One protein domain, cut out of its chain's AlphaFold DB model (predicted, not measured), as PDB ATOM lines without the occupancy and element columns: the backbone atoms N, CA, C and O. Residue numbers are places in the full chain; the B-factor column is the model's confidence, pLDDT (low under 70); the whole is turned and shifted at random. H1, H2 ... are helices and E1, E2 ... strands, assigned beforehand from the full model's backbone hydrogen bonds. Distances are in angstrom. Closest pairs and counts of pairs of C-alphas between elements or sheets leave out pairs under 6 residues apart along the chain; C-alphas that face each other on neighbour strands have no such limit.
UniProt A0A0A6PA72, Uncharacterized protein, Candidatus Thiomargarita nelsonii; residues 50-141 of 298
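What this domain is: This is residues 50 to 141 of the 298 residues of an uncharacterized protein of Candidatus Thiomargarita nelsonii (UniProt A0A0A6PA72). A twisted, curled wall of six antiparallel strands, E1 to E6, has the short helix H3 packed on one face near its E4, E5 and E6 part, while E1 and E2 have no helix over them. Past the E6 end of this wall, the hairpin E7 and E8 makes a small separate sheet of two antiparallel strands, and the longest axis runs across the strands from E1 toward E8. The printed part has 92 residues with eight named strands and three named helices, in the order E1 E2 E3 E4 E5 E6 H1 E7 E8 H2 H3, and its class is mixed, helices and strands. It is compact, with a radius of gyration of the C-alphas of 14.1 A, yet elongated in outline, spanning 41 by 26 by 26 A.

Where its parts are: E1, residues 50 to 54, begins at C-alpha 50 (30.777, -39.659, 110.685). E2 is residues 60 to 65, 16.6 A long, and E3 is residues 69 to 74, 16.7 A. E4, residues 79 to 86, is the longest strand at 21.5 A. E5 is residues 92 to 95, and E6 residues 101 to 103. H1, residues 107 to 110, comes before E7, residues 112 to 115, and E8, residues 118 to 121. H2 is residues 126 to 129. H3, residues 132 to 139, measures 10.4 A and ends at C-alpha 139 (30.054, -57.792, 98.351).

How they stand to each other: E1 to E6 form a meander, each strand the antiparallel neighbour of the one before, with E1 and E6 as edge strands. Within hydrogen-bond range are N 53 and O 62 of the hairpin E1 and E2, 2.9 A, N 63 and O 71 of E2 and E3, 2.9 A, N 72 and O 82 of E3 and E4, 2.9 A, N 85 and O 93 of E4 and E5, 2.9 A, and N 94 and O 102 of E5 and E6, 2.9 A. H3 is on the sheet at a height of 7.4 A; its closest C-alphas to E6 are those of Pro 132 and Val 102, 5.7 A apart. H1 is on the opposite face, at a height of 6.9 A; its closest C-alphas to E5 are those of Gly 107 and Trp 92, 5.3 A apart. H2 only grazes the sheet with residues 126 to 129. In the hairpin E7 and E8, N 113 and O 120 are 2.8 A apart; both strands are apart from E6. Every O i to N i+4 pair in H3 is within hydrogen-bond range, while H1 and H2 are too short for such a pair.

The domain as a whole: The C-alphas of Pro 56 and Asn 117, the two farthest apart, are 44.3 A apart. The printed part has no cut, and its links between named elements are tight. Mean pLDDT of the printed part is 77.7; 17 residues are under 70, among them 113 to 120.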
ATOM      1  N   LYS A  50      30.376 -40.974 111.216       81.06
ATOM      2  CA  LYS A  50      30.777 -39.659 110.685       81.06
ATOM      3  C   LYS A  50      30.392 -39.437 109.229       81.06
ATOM      4  O   LYS A  50      30.309 -38.286 108.821       81.06
ATOM      5  N   ALA A  51      30.133 -40.503 108.479       77.44
ATOM      6  CA  ALA A  51      29.632 -40.425 107.116       77.44
ATOM      7  C   ALA A  51      28.699 -41.606 106.831       77.44
ATOM      8  O   ALA A  51      28.927 -42.709 107.334       77.44
ATOM      9  N   VAL A  52      27.683 -41.368 106.003       85.12
ATOM     10  CA  VAL A  52      26.838 -42.400 105.393       85.12
ATOM     11  C   VAL A  52      26.667 -42.050 103.919       85.12
ATOM     12  O   VAL A  52      26.426 -40.891 103.589       85.12
ATOM     13  N   ALA A  53      26.783 -43.042 103.044       83.38
ATOM     14  CA  ALA A  53      26.474 -42.940 101.623       83.38
ATOM     15  C   ALA A  53      25.526 -44.077 101.228       83.38
ATOM     16  O   ALA A  53      25.658 -45.191 101.731       83.38
ATOM     17  N   PHE A  54      24.590 -43.811 100.321       82.44
ATOM     18  CA  PHE A  54      23.685 -44.819  99.764       82.44
ATOM     19  C   PHE A  54      24.108 -45.164  98.335       82.44
ATOM     20  O   PHE A  54      24.645 -44.310  97.626       82.44
ATOM     21  N   SER A  55      23.865 -46.399  97.891       83.44
ATOM     22  CA  SER A  55      23.989 -46.716  96.466       83.44
ATOM     23  C   SER A  55      22.911 -45.975  95.659       83.44
ATOM     24  O   SER A  55      21.808 -45.769  96.172       83.44
ATOM     25  N   PRO A  56      23.167 -45.613  94.385       81.38
ATOM     26  CA  PRO A  56      22.176 -44.927  93.547       81.38
ATOM     27  C   PRO A  56      20.862 -45.698  93.352       81.38
ATOM     28  O   PRO A  56      19.835 -45.100  93.055       81.38
ATOM     29  N   ASP A  57      20.882 -47.023  93.525       80.88
ATOM     30  CA  ASP A  57      19.709 -47.900  93.448       80.88
ATOM     31  C   ASP A  57      19.012 -48.138  94.805       80.88
ATOM     32  O   ASP A  57      18.093 -48.954  94.887       80.88
ATOM     33  N   GLY A  58      19.473 -47.482  95.877       81.31
ATOM     34  CA  GLY A  58      18.909 -47.564  97.227       81.31
ATOM     35  C   GLY A  58      19.048 -48.921  97.928       81.31
ATOM     36  O   GLY A  58      18.514 -49.089  99.024       81.31
ATOM     37  N   LYS A  59      19.737 -49.911  97.339       81.75
ATOM     38  CA  LYS A  59      19.860 -51.261  97.926       81.75
ATOM     39  C   LYS A  59      20.924 -51.358  99.020       81.75
ATOM     40  O   LYS A  59      20.824 -52.242  99.875       81.75
ATOM     41  N   LEU A  60      21.922 -50.477  98.995       83.50
ATOM     42  CA  LEU A  60      23.065 -50.476  99.904       83.50
ATOM     43  C   LEU A  60      23.197 -49.153 100.661       83.50
ATOM     44  O   LEU A  60      22.955 -48.082 100.104       83.50
ATOM     45  N   ALA A  61      23.684 -49.236 101.899       83.88
ATOM     46  CA  ALA A  61      24.351 -48.121 102.568       83.88
ATOM     47  C   ALA A  61      25.778 -48.500 102.956       83.88
ATOM     48  O   ALA A  61      26.063 -49.643 103.308       83.88
ATOM     49  N   LEU A  62      26.656 -47.506 102.940       83.94
ATOM     50  CA  LEU A  62      28.020 -47.556 103.437       83.94
ATOM     51  C   LEU A  62      28.142 -46.537 104.575       83.94
ATOM     52  O   LEU A  62      27.848 -45.363 104.365       83.94
ATOM     53  N   SER A  63      28.571 -46.958 105.764       79.69
ATOM     54  CA  SER A  63      28.758 -46.075 106.925       79.69
ATOM     55  C   SER A  63      30.201 -46.099 107.419       79.69
ATOM     56  O   SER A  63      30.767 -47.173 107.591       79.69
ATOM     57  N   GLY A  64      30.792 -44.929 107.670       74.56
ATOM     58  CA  GLY A  64      32.143 -44.781 108.229       74.56
ATOM     59  C   GLY A  64      32.108 -44.221 109.651       74.56
ATOM     60  O   GLY A  64      31.368 -43.269 109.921       74.56
ATOM     61  N   SER A  65      32.901 -44.785 110.565       81.50
ATOM     62  CA  SER A  65      32.812 -44.514 112.009       81.50
ATOM     63  C   SER A  65      34.151 -44.198 112.677       81.50
ATOM     64  O   SER A  65      35.222 -44.618 112.238       81.50
ATOM     65  N   ARG A  66      34.084 -43.490 113.814       75.31
ATOM     66  CA  ARG A  66      35.220 -43.284 114.729       75.31
ATOM     67  C   ARG A  66      35.719 -44.553 115.431       75.31
ATOM     68  O   ARG A  66      36.761 -44.481 116.070       75.31
ATOM     69  N   ASP A  67      35.036 -45.690 115.292       75.50
ATOM     70  CA  ASP A  67      35.591 -47.000 115.680       75.50
ATOM     71  C   ASP A  67      36.683 -47.528 114.729       75.50
ATOM     72  O   ASP A  67      37.238 -48.596 114.970       75.50
ATOM     73  N   GLY A  68      37.015 -46.784 113.669       71.88
ATOM     74  CA  GLY A  68      38.052 -47.163 112.707       71.88
ATOM     75  C   GLY A  68      37.564 -48.119 111.620       71.88
ATOM     76  O   GLY A  68      38.364 -48.536 110.784       71.88
ATOM     77  N   SER A  69      36.268 -48.448 111.594       80.50
ATOM     78  CA  SER A  69      35.678 -49.289 110.557       80.50
ATOM     79  C   SER A  69      34.704 -48.553 109.645       80.50
ATOM     80  O   SER A  69      34.053 -47.570 110.012       80.50
ATOM     81  N   THR A  70      34.586 -49.090 108.434       85.50
ATOM     82  CA  THR A  70      33.508 -48.801 107.491       85.50
ATOM     83  C   THR A  70      32.648 -50.054 107.351       85.50
ATOM     84  O   THR A  70      33.192 -51.153 107.280       85.50
ATOM     85  N   ARG A  71      31.320 -49.932 107.324       84.31
ATOM     86  CA  ARG A  71      30.399 -51.074 107.199       84.31
ATOM     87  C   ARG A  71      29.468 -50.908 106.012       84.31
ATOM     88  O   ARG A  71      28.979 -49.811 105.753       84.31
ATOM     89  N   LEU A  72      29.251 -52.006 105.296       85.50
ATOM     90  CA  LEU A  72      28.330 -52.112 104.170       85.50
ATOM     91  C   LEU A  72      27.049 -52.817 104.629       85.50
ATOM     92  O   LEU A  72      27.117 -53.862 105.275       85.50
ATOM     93  N   TRP A  73      25.893 -52.273 104.263       84.25
ATOM     94  CA  TRP A  73      24.572 -52.680 104.744       84.25
ATOM     95  C   TRP A  73      23.625 -52.968 103.590       84.25
ATOM     96  O   TRP A  73      23.579 -52.211 102.625       84.25
ATOM     97  N   ASN A  74      22.807 -54.010 103.720       80.75
ATOM     98  CA  ASN A  74      21.673 -54.256 102.840       80.75
ATOM     99  C   ASN A  74      20.439 -53.505 103.372       80.75
ATOM    100  O   ASN A  74      19.871 -53.901 104.390       80.75
ATOM    101  N   ILE A  75      19.990 -52.460 102.670       79.69
ATOM    102  CA  ILE A  75      18.878 -51.599 103.117       79.69
ATOM    103  C   ILE A  75      17.580 -52.385 103.309       79.69
ATOM    104  O   ILE A  75      16.903 -52.219 104.317       79.69
ATOM    105  N   LYS A  76      17.259 -53.297 102.383       79.06
ATOM    106  CA  LYS A  76      16.010 -54.077 102.417       79.06
ATOM    107  C   LYS A  76      15.892 -54.982 103.650       79.06
ATOM    108  O   LYS A  76      14.781 -55.302 104.058       79.06
ATOM    109  N   THR A  77      17.010 -55.448 104.204       74.06
ATOM    110  CA  THR A  77      17.022 -56.415 105.317       74.06
ATOM    111  C   THR A  77      17.576 -55.853 106.624       74.06
ATOM    112  O   THR A  77      17.552 -56.565 107.625       74.06
ATOM    113  N   GLY A  78      18.121 -54.633 106.619       70.06
ATOM    114  CA  GLY A  78      18.827 -54.031 107.756       70.06
ATOM    115  C   GLY A  78      20.138 -54.731 108.141       70.06
ATOM    116  O   GLY A  78      20.783 -54.331 109.106       70.06
ATOM    117  N   LYS A  79      20.548 -55.780 107.415       75.88
ATOM    118  CA  LYS A  79      21.700 -56.614 107.774       75.88
ATOM    119  C   LYS A  79      22.998 -56.042 107.228       75.88
ATOM    120  O   LYS A  79      23.077 -55.615 106.076       75.88
ATOM    121  N   GLU A  80      24.036 -56.126 108.046       77.88
ATOM    122  CA  GLU A  80      25.412 -55.923 107.611       77.88
ATOM    123  C   GLU A  80      25.814 -56.989 106.576       77.88
ATOM    124  O   GLU A  80      25.431 -58.156 106.678       77.88
ATOM    125  N   ILE A  81      26.588 -56.574 105.578       80.62
ATOM    126  CA  ILE A  81      27.173 -57.421 104.532       80.62
ATOM    127  C   ILE A  81      28.654 -57.657 104.835       80.62
ATOM    128  O   ILE A  81      29.125 -58.794 104.775       80.62
ATOM    129  N   ALA A  82      29.381 -56.586 105.164       81.69
ATOM    130  CA  ALA A  82      30.798 -56.633 105.489       81.69
ATOM    131  C   ALA A  82      31.239 -55.434 106.342       81.69
ATOM    132  O   ALA A  82      30.775 -54.309 106.133       81.69
ATOM    133  N   GLN A  83      32.211 -55.678 107.217       83.62
ATOM    134  CA  GLN A  83      33.019 -54.670 107.889       83.62
ATOM    135  C   GLN A  83      34.381 -54.576 107.196       83.62
ATOM    136  O   GLN A  83      35.012 -55.587 106.891       83.62
ATOM    137  N   MET A  84      34.846 -53.355 106.968       87.00
ATOM    138  CA  MET A  84      36.153 -53.023 106.407       87.00
ATOM    139  C   MET A  84      36.936 -52.223 107.443       87.00
ATOM    140  O   MET A  84      36.407 -51.272 108.024       87.00
ATOM    141  N   VAL A  85      38.187 -52.608 107.677       82.38
ATOM    142  CA  VAL A  85      39.094 -51.955 108.627       82.38
ATOM    143  C   VAL A  85      40.412 -51.669 107.919       82.38
ATOM    144  O   VAL A  85      40.990 -52.561 107.297       82.38
ATOM    145  N   SER A  86      40.886 -50.430 108.024       80.50
ATOM    146  CA  SER A  86      42.198 -49.997 107.535       80.50
ATOM    147  C   SER A  86      43.084 -49.630 108.717       80.50
ATOM    148  O   SER A  86      42.629 -49.003 109.675       80.50
ATOM    149  N   PHE A  87      44.356 -50.005 108.645       81.31
ATOM    150  CA  PHE A  87      45.314 -49.866 109.733       81.31
ATOM    151  C   PHE A  87      46.351 -48.779 109.426       81.31
ATOM    152  O   PHE A  87      46.565 -48.389 108.277       81.31
ATOM    153  N   LYS A  88      46.999 -48.249 110.473       80.69
ATOM    154  CA  LYS A  88      47.963 -47.133 110.351       80.69
ATOM    155  C   LYS A  88      49.211 -47.476 109.532       80.69
ATOM    156  O   LYS A  88      49.898 -46.571 109.078       80.69
ATOM    157  N   ASP A  89      49.504 -48.760 109.379       80.38
ATOM    158  CA  ASP A  89      50.606 -49.308 108.590       80.38
ATOM    159  C   ASP A  89      50.233 -49.550 107.114       80.38
ATOM    160  O   ASP A  89      51.028 -50.112 106.369       80.38
ATOM    161  N   GLY A  90      49.045 -49.112 106.677       81.56
ATOM    162  CA  GLY A  90      48.565 -49.247 105.298       81.56
ATOM    163  C   GLY A  90      47.913 -50.596 104.985       81.56
ATOM    164  O   GLY A  90      47.370 -50.773 103.894       81.56
ATOM    165  N   GLU A  91      47.919 -51.531 105.935       87.25
ATOM    166  CA  GLU A  91      47.227 -52.807 105.798       87.25
ATOM    167  C   GLU A  91      45.703 -52.640 105.926       87.25
ATOM    168  O   GLU A  91      45.197 -51.654 106.474       87.25
ATOM    169  N   TRP A  92      44.946 -53.626 105.451       85.19
ATOM    170  CA  TRP A  92      43.488 -53.645 105.537       85.19
ATOM    171  C   TRP A  92      42.927 -55.064 105.647       85.19
ATOM    172  O   TRP A  92      43.546 -56.045 105.229       85.19
ATOM    173  N   ILE A  93      41.716 -55.160 106.201       84.88
ATOM    174  CA  ILE A  93      40.909 -56.382 106.284       84.88
ATOM    175  C   ILE A  93      39.469 -56.051 105.881       84.88
ATOM    176  O   ILE A  93      38.925 -55.027 106.297       84.88
ATOM    177  N   THR A  94      38.829 -56.964 105.153       86.44
ATOM    178  CA  THR A  94      37.372 -57.015 104.982       86.44
ATOM    179  C   THR A  94      36.856 -58.327 105.557       86.44
ATOM    180  O   THR A  94      37.365 -59.385 105.192       86.44
ATOM    181  N   ILE A  95      35.844 -58.277 106.424       80.75
ATOM    182  CA  ILE A  95      35.248 -59.438 107.101       80.75
ATOM    183  C   ILE A  95      33.717 -59.423 106.987       80.75
ATOM    184  O   ILE A  95      33.096 -58.366 107.080       80.75
ATOM    185  N   THR A  96      33.089 -60.582 106.781       81.88
ATOM    186  CA  THR A  96      31.622 -60.726 106.762       81.88
ATOM    187  C   THR A  96      31.075 -61.109 108.149       81.88
ATOM    188  O   THR A  96      31.809 -61.680 108.959       81.88
ATOM    189  N   PRO A  97      29.770 -60.926 108.440       73.81
ATOM    190  CA  PRO A  97      29.149 -61.347 109.711       73.81
ATOM    191  C   PRO A  97      29.159 -62.860 110.013       73.81
ATOM    192  O   PRO A  97      28.669 -63.280 111.069       73.81
ATOM    193  N   GLN A  98      29.653 -63.678 109.076       68.19
ATOM    194  CA  GLN A  98      29.904 -65.117 109.226       68.19
ATOM    195  C   GLN A  98      31.368 -65.426 109.603       68.19
ATOM    196  O   GLN A  98      31.690 -66.582 109.862       68.19
ATOM    197  N   GLY A  99      32.248 -64.420 109.639       68.75
ATOM    198  CA  GLY A  99      33.672 -64.559 109.959       68.75
ATOM    199  C   GLY A  99      34.587 -64.809 108.755       68.75
ATOM    200  O   GLY A  99      35.795 -64.926 108.940       68.75
ATOM    201  N   TYR A 100      34.058 -64.876 107.528       80.81
ATOM    202  CA  TYR A 100      34.890 -64.979 106.325       80.81
ATOM    203  C   TYR A 100      35.604 -63.661 106.058       80.81
ATOM    204  O   TYR A 100      34.969 -62.609 106.118       80.81
ATOM    205  N   TYR A 101      36.890 -63.714 105.720       82.62
ATOM    206  CA  TYR A 101      37.683 -62.513 105.485       82.62
ATOM    207  C   TYR A 101      38.549 -62.582 104.222       82.62
ATOM    208  O   TYR A 101      38.822 -63.648 103.663       82.62
ATOM    209  N   VAL A 102      38.979 -61.392 103.802       84.06
ATOM    210  CA  VAL A 102      40.138 -61.131 102.942       84.06
ATOM    211  C   VAL A 102      40.969 -60.024 103.574       84.06
ATOM    212  O   VAL A 102      40.432 -59.167 104.275       84.06
ATOM    213  N   ALA A 103      42.272 -60.034 103.331       85.94
ATOM    214  CA  ALA A 103      43.199 -59.052 103.872       85.94
ATOM    215  C   ALA A 103      44.279 -58.707 102.840       85.94
ATOM    216  O   ALA A 103      44.515 -59.467 101.896       85.94
ATOM    217  N   SER A 104      44.951 -57.579 103.049       86.19
ATOM    218  CA  SER A 104      46.237 -57.280 102.419       86.19
ATOM    219  C   SER A 104      47.335 -58.245 102.892       86.19
ATOM    220  O   SER A 104      47.154 -58.993 103.856       86.19
ATOM    221  N   ALA A 105      48.495 -58.221 102.227       90.06
ATOM    222  CA  ALA A 105      49.585 -59.173 102.459       90.06
ATOM    223  C   ALA A 105      50.070 -59.242 103.922       90.06
ATOM    224  O   ALA A 105      50.415 -60.325 104.388       90.06
ATOM    225  N   GLY A 106      50.067 -58.122 104.654       82.94
ATOM    226  CA  GLY A 106      50.354 -58.083 106.087       82.94
ATOM    227  C   GLY A 106      49.121 -57.839 106.963       82.94
ATOM    228  O   GLY A 106      49.281 -57.661 108.166       82.94
ATOM    229  N   GLY A 107      47.904 -57.815 106.413       82.94
ATOM    230  CA  GLY A 107      46.686 -57.489 107.163       82.94
ATOM    231  C   GLY A 107      46.275 -58.562 108.170       82.94
ATOM    232  O   GLY A 107      45.750 -58.237 109.231       82.94
ATOM    233  N   GLU A 108      46.585 -59.834 107.901       88.12
ATOM    234  CA  GLU A 108      46.228 -60.954 108.785       88.12
ATOM    235  C   GLU A 108      46.829 -60.856 110.197       88.12
ATOM    236  O   GLU A 108      46.210 -61.348 111.137       88.12
ATOM    237  N   LYS A 109      47.952 -60.144 110.388       85.06
ATOM    238  CA  LYS A 109      48.557 -59.906 111.718       85.06
ATOM    239  C   LYS A 109      47.654 -59.107 112.671       85.06
ATOM    240  O   LYS A 109      47.863 -59.129 113.880       85.06
ATOM    241  N   HIS A 110      46.664 -58.392 112.129       80.00
ATOM    242  CA  HIS A 110      45.658 -57.653 112.896       80.00
ATOM    243  C   HIS A 110      44.410 -58.505 113.205       80.00
ATOM    244  O   HIS A 110      43.529 -58.058 113.942       80.00
ATOM    245  N   ILE A 111      44.324 -59.739 112.683       80.62
ATOM    246  CA  ILE A 111      43.254 -60.696 112.990       80.62
ATOM    247  C   ILE A 111      43.705 -61.607 114.127       80.62
ATOM    248  O   ILE A 111      44.583 -62.453 113.962       80.62
ATOM    249  N   ASN A 112      43.018 -61.507 115.261       76.06
ATOM    250  CA  ASN A 112      43.056 -62.551 116.274       76.06
ATOM    251  C   ASN A 112      41.795 -63.412 116.183       76.06
ATOM    252  O   ASN A 112      40.688 -62.907 116.002       76.06
ATOM    253  N   VAL A 113      41.957 -64.715 116.367       68.94
ATOM    254  CA  VAL A 113      40.860 -65.642 116.634       68.94
ATOM    255  C   VAL A 113      40.956 -66.003 118.107       68.94
ATOM    256  O   VAL A 113      42.004 -66.436 118.583       68.94
ATOM    257  N   ARG A 114      39.869 -65.815 118.852       61.91
ATOM    258  CA  ARG A 114      39.772 -66.303 120.227       61.91
ATOM    259  C   ARG A 114      38.800 -67.481 120.257       61.91
ATOM    260  O   ARG A 114      37.741 -67.434 119.641       61.91
ATOM    261  N   VAL A 115      39.202 -68.557 120.923       59.94
ATOM    262  CA  VAL A 115      38.428 -69.789 121.105       59.94
ATOM    263  C   VAL A 115      38.463 -70.107 122.591       59.94
ATOM    264  O   VAL A 115      39.509 -70.435 123.155       59.94
ATOM    265  N   GLY A 116      37.326 -69.933 123.256       64.88
ATOM    266  CA  GLY A 116      37.292 -69.933 124.710       64.88
ATOM    267  C   GLY A 116      38.089 -68.771 125.311       64.88
ATOM    268  O   GLY A 116      38.052 -67.638 124.834       64.88
ATOM    269  N   ASN A 117      38.877 -69.056 126.344       65.81
ATOM    270  CA  ASN A 117      39.809 -68.085 126.924       65.81
ATOM    271  C   ASN A 117      41.106 -67.901 126.107       65.81
ATOM    272  O   ASN A 117      41.897 -67.018 126.428       65.81
ATOM    273  N   LYS A 118      41.354 -68.708 125.062       53.72
ATOM    274  CA  LYS A 118      42.601 -68.658 124.284       53.72
ATOM    275  C   LYS A 118      42.471 -67.710 123.095       53.72
ATOM    276  O   LYS A 118      41.686 -67.980 122.194       53.72
ATOM    277  N   VAL A 119      43.280 -66.653 123.064       64.62
ATOM    278  CA  VAL A 119      43.504 -65.805 121.878       64.62
ATOM    279  C   VAL A 119      44.702 -66.351 121.094       64.62
ATOM    280  O   VAL A 119      45.710 -66.718 121.696       64.62
ATOM    281  N   SER A 120      44.621 -66.381 119.768       65.50
ATOM    282  CA  SER A 120      45.764 -66.577 118.868       65.50
ATOM    283  C   SER A 120      45.629 -65.702 117.623       65.50
ATOM    284  O   SER A 120      44.542 -65.205 117.335       65.50
ATOM    285  N   GLY A 121      46.701 -65.582 116.839       70.44
ATOM    286  CA  GLY A 121      46.597 -65.107 115.458       70.44
ATOM    287  C   GLY A 121      45.723 -66.029 114.595       70.44
ATOM    288  O   GLY A 121      45.312 -67.120 115.018       70.44
ATOM    289  N   VAL A 122      45.404 -65.570 113.387       80.50
ATOM    290  CA  VAL A 122      44.517 -66.272 112.448       80.50
ATOM    291  C   VAL A 122      45.189 -67.439 111.718       80.50
ATOM    292  O   VAL A 122      44.496 -68.241 111.101       80.50
ATOM    293  N   GLU A 123      46.512 -67.595 111.808       84.94
ATOM    294  CA  GLU A 123      47.300 -68.593 111.068       84.94
ATOM    295  C   GLU A 123      46.714 -70.018 111.106       84.94
ATOM    296  O   GLU A 123      46.612 -70.615 110.030       84.94
ATOM    297  N   PRO A 124      46.276 -70.568 112.265       79.00
ATOM    298  CA  PRO A 124      45.716 -71.921 112.334       79.00
ATOM    299  C   PRO A 124      44.341 -72.040 111.659       79.00
ATOM    300  O   PRO A 124      43.931 -73.129 111.269       79.00
ATOM    301  N   TYR A 125      43.629 -70.920 111.521       75.38
ATOM    302  CA  TYR A 125      42.250 -70.838 111.039       75.38
ATOM    303  C   TYR A 125      42.135 -70.209 109.640       75.38
ATOM    304  O   TYR A 125      41.052 -70.192 109.050       75.38
ATOM    305  N   ARG A 126      43.246 -69.730 109.063       75.62
ATOM    306  CA  ARG A 126      43.341 -69.159 107.708       75.62
ATOM    307  C   ARG A 126      42.687 -70.068 106.671       75.62
ATOM    308  O   ARG A 126      41.876 -69.613 105.869       75.62
ATOM    309  N   ALA A 127      42.974 -71.368 106.737       67.44
ATOM    310  CA  ALA A 127      42.421 -72.373 105.831       67.44
ATOM    311  C   ALA A 127      40.894 -72.554 105.948       67.44
ATOM    312  O   ALA A 127      40.302 -73.144 105.047       67.44
ATOM    313  N   GLN A 128      40.243 -72.017 106.986       67.94
ATOM    314  CA  GLN A 128      38.791 -72.030 107.194       67.94
ATOM    315  C   GLN A 128      38.135 -70.685 106.831       67.94
ATOM    316  O   GLN A 128      37.105 -70.676 106.153       67.94
ATOM    317  N   PHE A 129      38.731 -69.560 107.247       73.25
ATOM    318  CA  PHE A 129      38.097 -68.236 107.165       73.25
ATOM    319  C   PHE A 129      38.634 -67.314 106.065       73.25
ATOM    320  O   PHE A 129      37.874 -66.462 105.599       73.25
ATOM    321  N   ASN A 130      39.870 -67.498 105.580       80.38
ATOM    322  CA  ASN A 130      40.332 -66.794 104.382       80.38
ATOM    323  C   ASN A 130      39.596 -67.395 103.173       80.38
ATOM    324  O   ASN A 130      39.804 -68.553 102.780       80.38
ATOM    325  N   ARG A 131      38.610 -66.651 102.670       79.00
ATOM    326  CA  ARG A 131      37.599 -67.141 101.721       79.00
ATOM    327  C   ARG A 131      37.250 -66.046 100.710       79.00
ATOM    328  O   ARG A 131      36.112 -65.572 100.696       79.00
ATOM    329  N   PRO A 132      38.187 -65.664  99.821       79.12
ATOM    330  CA  PRO A 132      38.010 -64.529  98.916       79.12
ATOM    331  C   PRO A 132      36.767 -64.635  98.036       79.12
ATOM    332  O   PRO A 132      36.073 -63.642  97.846       79.12
ATOM    333  N   ASN A 133      36.415 -65.841  97.588       77.81
ATOM    334  CA  ASN A 133      35.205 -66.066  96.797       77.81
ATOM    335  C   ASN A 133      33.915 -65.825  97.604       77.81
ATOM    336  O   ASN A 133      32.955 -65.293  97.056       77.81
ATOM    337  N   LEU A 134      33.890 -66.164  98.902       73.62
ATOM    338  CA  LEU A 134      32.717 -65.946  99.759       73.62
ATOM    339  C   LEU A 134      32.561 -64.465 100.121       73.62
ATOM    340  O   LEU A 134      31.448 -63.945 100.081       73.62
ATOM    341  N   VAL A 135      33.668 -63.770 100.411       68.62
ATOM    342  CA  VAL A 135      33.636 -62.320 100.658       68.62
ATOM    343  C   VAL A 135      33.241 -61.566  99.386       68.62
ATOM    344  O   VAL A 135      32.371 -60.703  99.437       68.62
ATOM    345  N   LYS A 136      33.804 -61.930  98.227       73.62
ATOM    346  CA  LYS A 136      33.438 -61.332  96.936       73.62
ATOM    347  C   LYS A 136      31.951 -61.536  96.616       73.62
ATOM    348  O   LYS A 136      31.286 -60.562  96.278       73.62
ATOM    349  N   ALA A 137      31.419 -62.749  96.789       68.75
ATOM    350  CA  ALA A 137      29.996 -63.026  96.579       68.75
ATOM    351  C   ALA A 137      29.092 -62.196  97.512       68.75
ATOM    352  O   ALA A 137      28.087 -61.650  97.065       68.75
ATOM    353  N   ALA A 138      29.477 -62.034  98.786       66.56
ATOM    354  CA  ALA A 138      28.757 -61.169  99.723       66.56
ATOM    355  C   ALA A 138      28.758 -59.695  99.272       66.56
ATOM    356  O   ALA A 138      27.715 -59.044  99.300       66.56
ATOM    357  N   LEU A 139      29.905 -59.179  98.812       72.38
ATOM    358  CA  LEU A 139      30.054 -57.792  98.351       72.38
ATOM    359  C   LEU A 139      29.333 -57.500  97.026       72.38
ATOM    360  O   LEU A 139      28.868 -56.380  96.831       72.38
ATOM    361  N   GLN A 140      29.230 -58.474  96.117       66.88
ATOM    362  CA  GLN A 140      28.604 -58.276  94.803       66.88
ATOM    363  C   GLN A 140      27.066 -58.265  94.834       66.88
ATOM    364  O   GLN A 140      26.457 -57.997  93.801       66.88
ATOM    365  N   LEU A 141      26.432 -58.541  95.985       54.97
ATOM    366  CA  LEU A 141      24.977 -58.739  96.096       54.97
ATOM    367  C   LEU A 141      24.419 -59.750  95.074       54.97
ATOM    368  O   LEU A 141      23.246 -59.659  94.697       54.97
TER     369      LEU A 141